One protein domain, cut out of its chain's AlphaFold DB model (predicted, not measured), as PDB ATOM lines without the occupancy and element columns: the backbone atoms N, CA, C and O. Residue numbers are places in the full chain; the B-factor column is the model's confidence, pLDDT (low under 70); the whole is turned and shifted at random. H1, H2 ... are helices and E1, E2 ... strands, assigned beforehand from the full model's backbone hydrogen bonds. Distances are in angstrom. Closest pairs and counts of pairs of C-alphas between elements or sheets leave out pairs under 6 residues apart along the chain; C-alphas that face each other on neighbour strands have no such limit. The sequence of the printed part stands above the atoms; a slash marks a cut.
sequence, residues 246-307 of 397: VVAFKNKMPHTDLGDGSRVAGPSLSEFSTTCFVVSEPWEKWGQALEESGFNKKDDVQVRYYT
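Overview. This is residues 246 to 307 of the 397 residues of an uncharacterized protein of Desulfobacula phenolica (UniProt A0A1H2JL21). A strongly twisted sheet of four short strands runs through the middle of this small domain, with the short helix H1 towards one end of the longest axis and H2 and H3 towards the other. The inner strands E1 and E4 lie side by side nearest the mean of the C-alphas. The printed part has 62 residues, with named elements in the order E1, E2, H1, E3, H2, H3, E4; the sheet order is E2, E1, E4, E3, all antiparallel, and the class is mixed. The whole is compact, with a radius of gyration of the C-alphas of 10.7 A and spans of 29 by 21 by 20 A.

Along the chain. Find C-alpha 246 at (14.425, 25.330, -39.865), where E1, residues 246 to 250, begins its 13.4 A. E4, residues 301 to 306, runs 15.8 A to C-alpha 306 at (9.358, 24.565, -35.753). E2 is residues 253 to 257, 12.3 A, and E3 residues 276 to 278, 6.3 A. Look for H1 at residues 266 to 271, 10.4 A, H2 at 282 to 285, 5.3 A, and H3 at 287 to 292, 8.7 A.

Arrangement. Between E1 and E4, N 249 and O 302 are 2.8 A apart, within hydrogen-bond range. E1 and E2 form a hairpin, with N 248 and O 256 at 2.8 A; at E3, N 305 and O 277 are 2.8 A apart. H1 is on the sheet at a height of 8.8 A, only just over none of the strands, with 2 of its C-alphas falling on E2. H2 only grazes the sheet with residues 282 to 285, and H3 with 289 to 290. H3 has every O i to N i+4 pair within range; H1 has 0 of 2, but 2 of 3 O i to N i+3 pairs; H2 is too short for an i+4 pair.

Size, cuts and confidence. The C-alphas of Glu 271 and Lys 298, the two farthest apart, are 30.8 A apart. The printed part has no cut and no long link. Look with care at residues 272 to 275, whose pLDDT is under 70; the mean of the printed part is 89.3.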
ATOM      1  N   VAL A 246      13.504  26.475 -39.760       94.31
ATOM      2  CA  VAL A 246      14.425  25.330 -39.865       94.31
ATOM      3  C   VAL A 246      15.617  25.555 -38.947       94.31
ATOM      4  O   VAL A 246      16.650  26.071 -39.351       94.31
ATOM      5  N   VAL A 247      15.496  25.195 -37.676       94.94
ATOM      6  CA  VAL A 247      16.478  25.630 -36.678       94.94
ATOM      7  C   VAL A 247      17.585  24.595 -36.505       94.94
ATOM      8  O   VAL A 247      17.328  23.459 -36.103       94.94
ATOM      9  N   ALA A 248      18.829  25.010 -36.737       96.06
ATOM     10  CA  ALA A 248      20.020  24.268 -36.350       96.06
ATOM     11  C   ALA A 248      20.336  24.482 -34.862       96.06
ATOM     12  O   ALA A 248      20.390  25.612 -34.363       96.06
ATOM     13  N   PHE A 249      20.577  23.376 -34.163       93.75
ATOM     14  CA  PHE A 249      20.954  23.318 -32.758       93.75
ATOM     15  C   PHE A 249      22.409  22.869 -32.626       93.75
ATOM     16  O   PHE A 249      22.815  21.895 -33.257       93.75
ATOM     17  N   LYS A 250      23.164  23.534 -31.747       91.56
ATOM     18  CA  LYS A 250      24.533  23.168 -31.361       91.56
ATOM     19  C   LYS A 250      24.589  22.999 -29.850       91.56
ATOM     20  O   LYS A 250      24.119  23.874 -29.126       91.56
ATOM     21  N   ASN A 251      25.138  21.891 -29.351       88.62
ATOM     22  CA  ASN A 251      25.203  21.601 -27.906       88.62
ATOM     23  C   ASN A 251      23.830  21.733 -27.199       88.62
ATOM     24  O   ASN A 251      23.735  22.276 -26.099       88.62
ATOM     25  N   LYS A 252      22.751  21.276 -27.855       85.94
ATOM     26  CA  LYS A 252      21.337  21.405 -27.430       85.94
ATOM     27  C   LYS A 252      20.774  22.838 -27.326       85.94
ATOM     28  O   LYS A 252      19.624  22.994 -26.921       85.94
ATOM     29  N   MET A 253      21.512  23.865 -27.750       86.12
ATOM     30  CA  MET A 253      21.034  25.251 -27.859       86.12
ATOM     31  C   MET A 253      20.638  25.575 -29.310       86.12
ATOM     32  O   MET A 253      21.387  25.196 -30.215       86.12
ATOM     33  N   PRO A 254      19.528  26.295 -29.570       85.94
ATOM     34  CA  PRO A 254      19.241  26.830 -30.901       85.94
ATOM     35  C   PRO A 254      20.303  27.866 -31.287       85.94
ATOM     36  O   PRO A 254      20.803  28.596 -30.428       85.94
ATOM     37  N   HIS A 255      20.666  27.910 -32.570       90.19
ATOM     38  CA  HIS A 255      21.799  28.704 -33.049       90.19
ATOM     39  C   HIS A 255      21.457  29.528 -34.298       90.19
ATOM     40  O   HIS A 255      21.547  30.757 -34.256       90.19
ATOM     41  N   THR A 256      21.018  28.873 -35.378       93.69
ATOM     42  CA  THR A 256      20.745  29.503 -36.685       93.69
ATOM     43  C   THR A 256      19.430  28.988 -37.271       93.69
ATOM     44  O   THR A 256      19.131  27.804 -37.120       93.69
ATOM     45  N   ASP A 257      18.667  29.843 -37.951       94.00
ATOM     46  CA  ASP A 257      17.582  29.437 -38.850       94.00
ATOM     47  C   ASP A 257      18.171  29.205 -40.247       94.00
ATOM     48  O   ASP A 257      18.723  30.113 -40.864       94.00
ATOM     49  N   LEU A 258      18.108  27.972 -40.740       94.31
ATOM     50  CA  LEU A 258      18.694  27.567 -42.017       94.31
ATOM     51  C   LEU A 258      17.878  28.041 -43.230       94.31
ATOM     52  O   LEU A 258      18.322  27.853 -44.359       94.31
ATOM     53  N   GLY A 259      16.708  28.656 -43.014       90.44
ATOM     54  CA  GLY A 259      15.933  29.299 -44.077       90.44
ATOM     55  C   GLY A 259      16.456  30.681 -44.493       90.44
ATOM     56  O   GLY A 259      16.260  31.074 -45.642       90.44
ATOM     57  N   ASP A 260      17.114  31.422 -43.590       90.88
ATOM     58  CA  ASP A 260      17.595  32.796 -43.844       90.88
ATOM     59  C   ASP A 260      18.996  33.119 -43.271       90.88
ATOM     60  O   ASP A 260      19.508  34.222 -43.471       90.88
ATOM     61  N   GLY A 261      19.634  32.177 -42.567       92.25
ATOM     62  CA  GLY A 261      20.939  32.355 -41.921       92.25
ATOM     63  C   GLY A 261      20.904  33.194 -40.634       92.25
ATOM     64  O   GLY A 261      21.959  33.471 -40.053       92.25
ATOM     65  N   SER A 262      19.726  33.614 -40.162       92.81
ATOM     66  CA  SER A 262      19.586  34.462 -38.975       92.81
ATOM     67  C   SER A 262      19.872  33.704 -37.675       92.81
ATOM     68  O   SER A 262      19.672  32.493 -37.562       92.81
ATOM     69  N   ARG A 263      20.347  34.416 -36.643       91.81
ATOM     70  CA  ARG A 263      20.563  33.822 -35.314       91.81
ATOM     71  C   ARG A 263      19.255  33.702 -34.542       91.81
ATOM     72  O   ARG A 263      18.553  34.689 -34.339       91.81
ATOM     73  N   VAL A 264      18.990  32.507 -34.022       89.00
ATOM     74  CA  VAL A 264      17.746  32.188 -33.311       89.00
ATOM     75  C   VAL A 264      17.936  32.321 -31.803       89.00
ATOM     76  O   VAL A 264      18.617  31.516 -31.169       89.00
ATOM     77  N   ALA A 265      17.283  33.313 -31.199       86.25
ATOM     78  CA  ALA A 265      17.174  33.404 -29.747       86.25
ATOM     79  C   ALA A 265      16.152  32.373 -29.240       86.25
ATOM     80  O   ALA A 265      15.000  32.392 -29.671       86.25
ATOM     81  N   GLY A 266      16.538  31.512 -28.292       80.31
ATOM     82  CA  GLY A 266      15.682  30.430 -27.778       80.31
ATOM     83  C   GLY A 266      14.233  30.818 -27.425       80.31
ATOM     84  O   GLY A 266      13.328  30.090 -27.834       80.31
ATOM     85  N   PRO A 267      13.966  31.966 -26.764       85.06
ATOM     86  CA  PRO A 267      12.598  32.411 -26.486       85.06
ATOM     87  C   PRO A 267      11.716  32.604 -27.729       85.06
ATOM     88  O   PRO A 267      10.529  32.301 -27.661       85.06
ATOM     89  N   SER A 268      12.274  33.029 -28.871       83.69
ATOM     90  CA  SER A 268      11.507  33.265 -30.113       83.69
ATOM     91  C   SER A 268      10.855  32.004 -30.696       83.69
ATOM     92  O   SER A 268       9.892  32.095 -31.447       83.69
ATOM     93  N   LEU A 269      11.324  30.810 -30.313       83.00
ATOM     94  CA  LEU A 269      10.734  29.544 -30.757       83.00
ATOM     95  C   LEU A 269       9.447  29.176 -30.006       83.00
ATOM     96  O   LEU A 269       8.664  28.370 -30.508       83.00
ATOM     97  N   SER A 270       9.195  29.795 -28.844       75.50
ATOM     98  CA  SER A 270       7.953  29.595 -28.082       75.50
ATOM     99  C   SER A 270       6.700  30.088 -28.816       75.50
ATOM    100  O   SER A 270       5.614  29.576 -28.557       75.50
ATOM    101  N   GLU A 271       6.850  31.014 -29.771       73.69
ATOM    102  CA  GLU A 271       5.752  31.563 -30.579       73.69
ATOM    103  C   GLU A 271       5.273  30.608 -31.685       73.69
ATOM    104  O   GLU A 271       4.156  30.743 -32.182       73.69
ATOM    105  N   PHE A 272       6.110  29.642 -32.078       67.38
ATOM    106  CA  PHE A 272       5.809  28.704 -33.159       67.38
ATOM    107  C   PHE A 272       5.097  27.473 -32.584       67.38
ATOM    108  O   PHE A 272       3.889  27.313 -32.766       67.38
ATOM    109  N   SER A 273       5.801  26.642 -31.808       66.00
ATOM    110  CA  SER A 273       5.172  25.609 -30.974       66.00
ATOM    111  C   SER A 273       6.135  25.067 -29.915       66.00
ATOM    112  O   SER A 273       7.355  25.108 -30.068       66.00
ATOM    113  N   THR A 274       5.573  24.473 -28.860       64.25
ATOM    114  CA  THR A 274       6.299  23.654 -27.874       64.25
ATOM    115  C   THR A 274       6.870  22.359 -28.461       64.25
ATOM    116  O   THR A 274       7.673  21.699 -27.806       64.25
ATOM    117  N   THR A 275       6.464  21.974 -29.674       64.81
ATOM    118  CA  THR A 275       6.878  20.742 -30.365       64.81
ATOM    119  C   THR A 275       7.417  21.044 -31.761       64.81
ATOM    120  O   THR A 275       6.974  21.970 -32.433       64.81
ATOM    121  N   CYS A 276       8.386  20.246 -32.202       81.56
ATOM    122  CA  CYS A 276       9.099  20.419 -33.466       81.56
ATOM    123  C   CYS A 276       9.371  19.053 -34.107       81.56
ATOM    124  O   CYS A 276       9.482  18.053 -33.398       81.56
ATOM    125  N   PHE A 277       9.498  19.004 -35.434       85.62
ATOM    126  CA  PHE A 277       9.918  17.789 -36.134       85.62
ATOM    127  C   PHE A 277      11.449  17.752 -36.180       85.62
ATOM    128  O   PHE A 277      12.072  18.596 -36.826       85.62
ATOM    129  N   VAL A 278      12.072  16.794 -35.492       88.62
ATOM    130  CA  VAL A 278      13.521  16.547 -35.595       88.62
ATOM    131  C   VAL A 278      13.840  15.995 -36.988       88.62
ATOM    132  O   VAL A 278      13.090  15.168 -37.501       88.62
ATOM    133  N   VAL A 279      14.938  16.431 -37.605       90.31
ATOM    134  CA  VAL A 279      15.351  16.003 -38.953       90.31
ATOM    135  C   VAL A 279      16.293  14.798 -38.880       90.31
ATOM    136  O   VAL A 279      17.336  14.884 -38.232       90.31
ATOM    137  N   SER A 280      15.962  13.697 -39.567       86.31
ATOM    138  CA  SER A 280      16.900  12.582 -39.781       86.31
ATOM    139  C   SER A 280      17.942  12.955 -40.843       86.31
ATOM    140  O   SER A 280      17.637  13.719 -41.761       86.31
ATOM    141  N   GLU A 281      19.168  12.440 -40.718       90.88
ATOM    142  CA  GLU A 281      20.313  12.779 -41.586       90.88
ATOM    143  C   GLU A 281      20.469  14.302 -41.854       90.88
ATOM    144  O   GLU A 281      20.465  14.742 -43.008       90.88
ATOM    145  N   PRO A 282      20.622  15.157 -40.817       92.88
ATOM    146  CA  PRO A 282      20.677  16.612 -41.003       92.88
ATOM    147  C   PRO A 282      21.816  17.058 -41.933       92.88
ATOM    148  O   PRO A 282      21.661  18.019 -42.680       92.88
ATOM    149  N   TRP A 283      22.938  16.332 -41.950       94.19
ATOM    150  CA  TRP A 283      24.069  16.597 -42.847       94.19
ATOM    151  C   TRP A 283      23.833  16.215 -44.312       94.19
ATOM    152  O   TRP A 283      24.546  16.717 -45.176       94.19
ATOM    153  N   GLU A 284      22.850  15.362 -44.595       92.94
ATOM    154  CA  GLU A 284      22.458  14.991 -45.956       92.94
ATOM    155  C   GLU A 284      21.434  15.990 -46.505       92.94
ATOM    156  O   GLU A 284      21.616  16.537 -47.589       92.94
ATOM    157  N   LYS A 285      20.405  16.309 -45.709       91.44
ATOM    158  CA  LYS A 285      19.286  17.177 -46.124       91.44
ATOM    159  C   LYS A 285      19.598  18.673 -46.037       91.44
ATOM    160  O   LYS A 285      19.027  19.452 -46.792       91.44
ATOM    161  N   TRP A 286      20.502  19.073 -45.139       94.38
ATOM    162  CA  TRP A 286      20.835  20.478 -44.858       94.38
ATOM    163  C   TRP A 286      22.342  20.777 -44.895       94.38
ATOM    164  O   TRP A 286      22.768  21.849 -44.470       94.38
ATOM    165  N   GLY A 287      23.162  19.858 -45.419       95.19
ATOM    166  CA  GLY A 287      24.627  19.941 -45.351       95.19
ATOM    167  C   GLY A 287      25.226  21.254 -45.863       95.19
ATOM    168  O   GLY A 287      26.081  21.821 -45.188       95.19
ATOM    169  N   GLN A 288      24.741  21.776 -46.997       94.94
ATOM    170  CA  GLN A 288      25.201  23.058 -47.547       94.94
ATOM    171  C   GLN A 288      24.857  24.236 -46.621       94.94
ATOM    172  O   GLN A 288      25.750  24.974 -46.221       94.94
ATOM    173  N   ALA A 289      23.589  24.381 -46.220       95.25
ATOM    174  CA  ALA A 289      23.150  25.473 -45.345       95.25
ATOM    175  C   ALA A 289      23.827  25.426 -43.960       95.25
ATOM    176  O   ALA A 289      24.056  26.463 -43.337       95.25
ATOM    177  N   LEU A 290      24.181  24.228 -43.480       96.50
ATOM    178  CA  LEU A 290      24.982  24.034 -42.272       96.50
ATOM    179  C   LEU A 290      26.436  24.503 -42.463       96.50
ATOM    180  O   LEU A 290      26.942  25.231 -41.610       96.50
ATOM    181  N   GLU A 291      27.094  24.140 -43.567       96.56
ATOM    182  CA  GLU A 291      28.456  24.608 -43.886       96.56
ATOM    183  C   GLU A 291      28.498  26.136 -44.079       96.56
ATOM    184  O   GLU A 291      29.345  26.805 -43.486       96.56
ATOM    185  N   GLU A 292      27.528  26.711 -44.798       95.38
ATOM    186  CA  GLU A 292      27.353  28.165 -44.966       95.38
ATOM    187  C   GLU A 292      27.075  28.884 -43.631       95.38
ATOM    188  O   GLU A 292      27.583  29.979 -43.392       95.38
ATOM    189  N   SER A 293      26.350  28.236 -42.712       94.81
ATOM    190  CA  SER A 293      26.110  28.728 -41.346       94.81
ATOM    191  C   SER A 293      27.304  28.539 -40.389       94.81
ATOM    192  O   SER A 293      27.188  28.832 -39.195       94.81
ATOM    193  N   GLY A 294      28.452  28.050 -40.876       94.75
ATOM    194  CA  GLY A 294      29.686  27.882 -40.100       94.75
ATOM    195  C   GLY A 294      29.750  26.618 -39.233       94.75
ATOM    196  O   GLY A 294      30.587  26.534 -38.327       94.75
ATOM    197  N   PHE A 295      28.884  25.633 -39.475       96.12
ATOM    198  CA  PHE A 295      28.962  24.319 -38.837       96.12
ATOM    199  C   PHE A 295      29.938  23.402 -39.581       96.12
ATOM    200  O   PHE A 295      30.160  23.521 -40.781       96.12
ATOM    201  N   ASN A 296      30.503  22.437 -38.861       95.56
ATOM    202  CA  ASN A 296      31.406  21.425 -39.406       95.56
ATOM    203  C   ASN A 296      30.801  20.034 -39.207       95.56
ATOM    204  O   ASN A 296      30.234  19.771 -38.153       95.56
ATOM    205  N   LYS A 297      31.059  19.081 -40.114       94.75
ATOM    206  CA  LYS A 297      30.629  17.660 -40.015       94.75
ATOM    207  C   LYS A 297      31.149  16.878 -38.784       94.75
ATOM    208  O   LYS A 297      30.939  15.675 -38.679       94.75
ATOM    209  N   LYS A 298      31.851  17.548 -37.861       94.50
ATOM    210  CA  LYS A 298      32.304  17.049 -36.548       94.50
ATOM    211  C   LYS A 298      31.513  17.634 -35.366       94.50
ATOM    212  O   LYS A 298      31.733  17.211 -34.236       94.50
ATOM    213  N   ASP A 299      30.661  18.627 -35.608       92.81
ATOM    214  CA  ASP A 299      29.781  19.217 -34.603       92.81
ATOM    215  C   ASP A 299      28.597  18.278 -34.312       92.81
ATOM    216  O   ASP A 299      28.017  17.698 -35.233       92.81
ATOM    217  N   ASP A 300      28.194  18.185 -33.042       92.25
ATOM    218  CA  ASP A 300      26.907  17.598 -32.645       92.25
ATOM    219  C   ASP A 300      25.778  18.567 -33.035       92.25
ATOM    220  O   ASP A 300      25.487  19.539 -32.325       92.25
ATOM    221  N   VAL A 301      25.216  18.337 -34.226       94.44
ATOM    222  CA  VAL A 301      24.166  19.155 -34.843       94.44
ATOM    223  C   VAL A 301      22.865  18.378 -34.917       94.44
ATOM    224  O   VAL A 301      22.794  17.305 -35.514       94.44
ATOM    225  N   GLN A 302      21.804  18.991 -34.403       95.38
ATOM    226  CA  GLN A 302      20.428  18.585 -34.680       95.38
ATOM    227  C   GLN A 302      19.760  19.689 -35.496       95.38
ATOM    228  O   GLN A 302      19.928  20.865 -35.181       95.38
ATOM    229  N   VAL A 303      18.974  19.333 -36.509       94.75
ATOM    230  CA  VAL A 303      18.090  20.284 -37.203       94.75
ATOM    231  C   VAL A 303      16.650  19.969 -36.805       94.75
ATOM    232  O   VAL A 303      16.297  18.804 -36.603       94.75
ATOM    233  N   ARG A 304      15.833  21.007 -36.607       93.88
ATOM    234  CA  ARG A 304      14.464  20.901 -36.083       93.88
ATOM    235  C   ARG A 304      13.528  21.862 -36.811       93.88
ATOM    236  O   ARG A 304      13.759  23.070 -36.791       93.88
ATOM    237  N   TYR A 305      12.446  21.345 -37.389       92.31
ATOM    238  CA  TYR A 305      11.380  22.165 -37.961       92.31
ATOM    239  C   TYR A 305      10.407  22.624 -36.870       92.31
ATOM    240  O   TYR A 305       9.693  21.808 -36.282       92.31
ATOM    241  N   TYR A 306      10.353  23.931 -36.620       91.19
ATOM    242  CA  TYR A 306       9.358  24.565 -35.753       91.19
ATOM    243  C   TYR A 306       8.185  25.050 -36.603       91.19
ATOM    244  O   TYR A 306       8.400  25.741 -37.591       91.19
ATOM    245  N   THR A 307       6.953  24.699 -36.237       88.94
ATOM    246  CA  THR A 307       5.728  25.047 -36.983       88.94
ATOM    247  C   THR A 307       4.657  25.566 -36.031       88.94
ATOM    248  O   THR A 307       4.727  25.273 -34.839       88.94
TER     249      THR A 307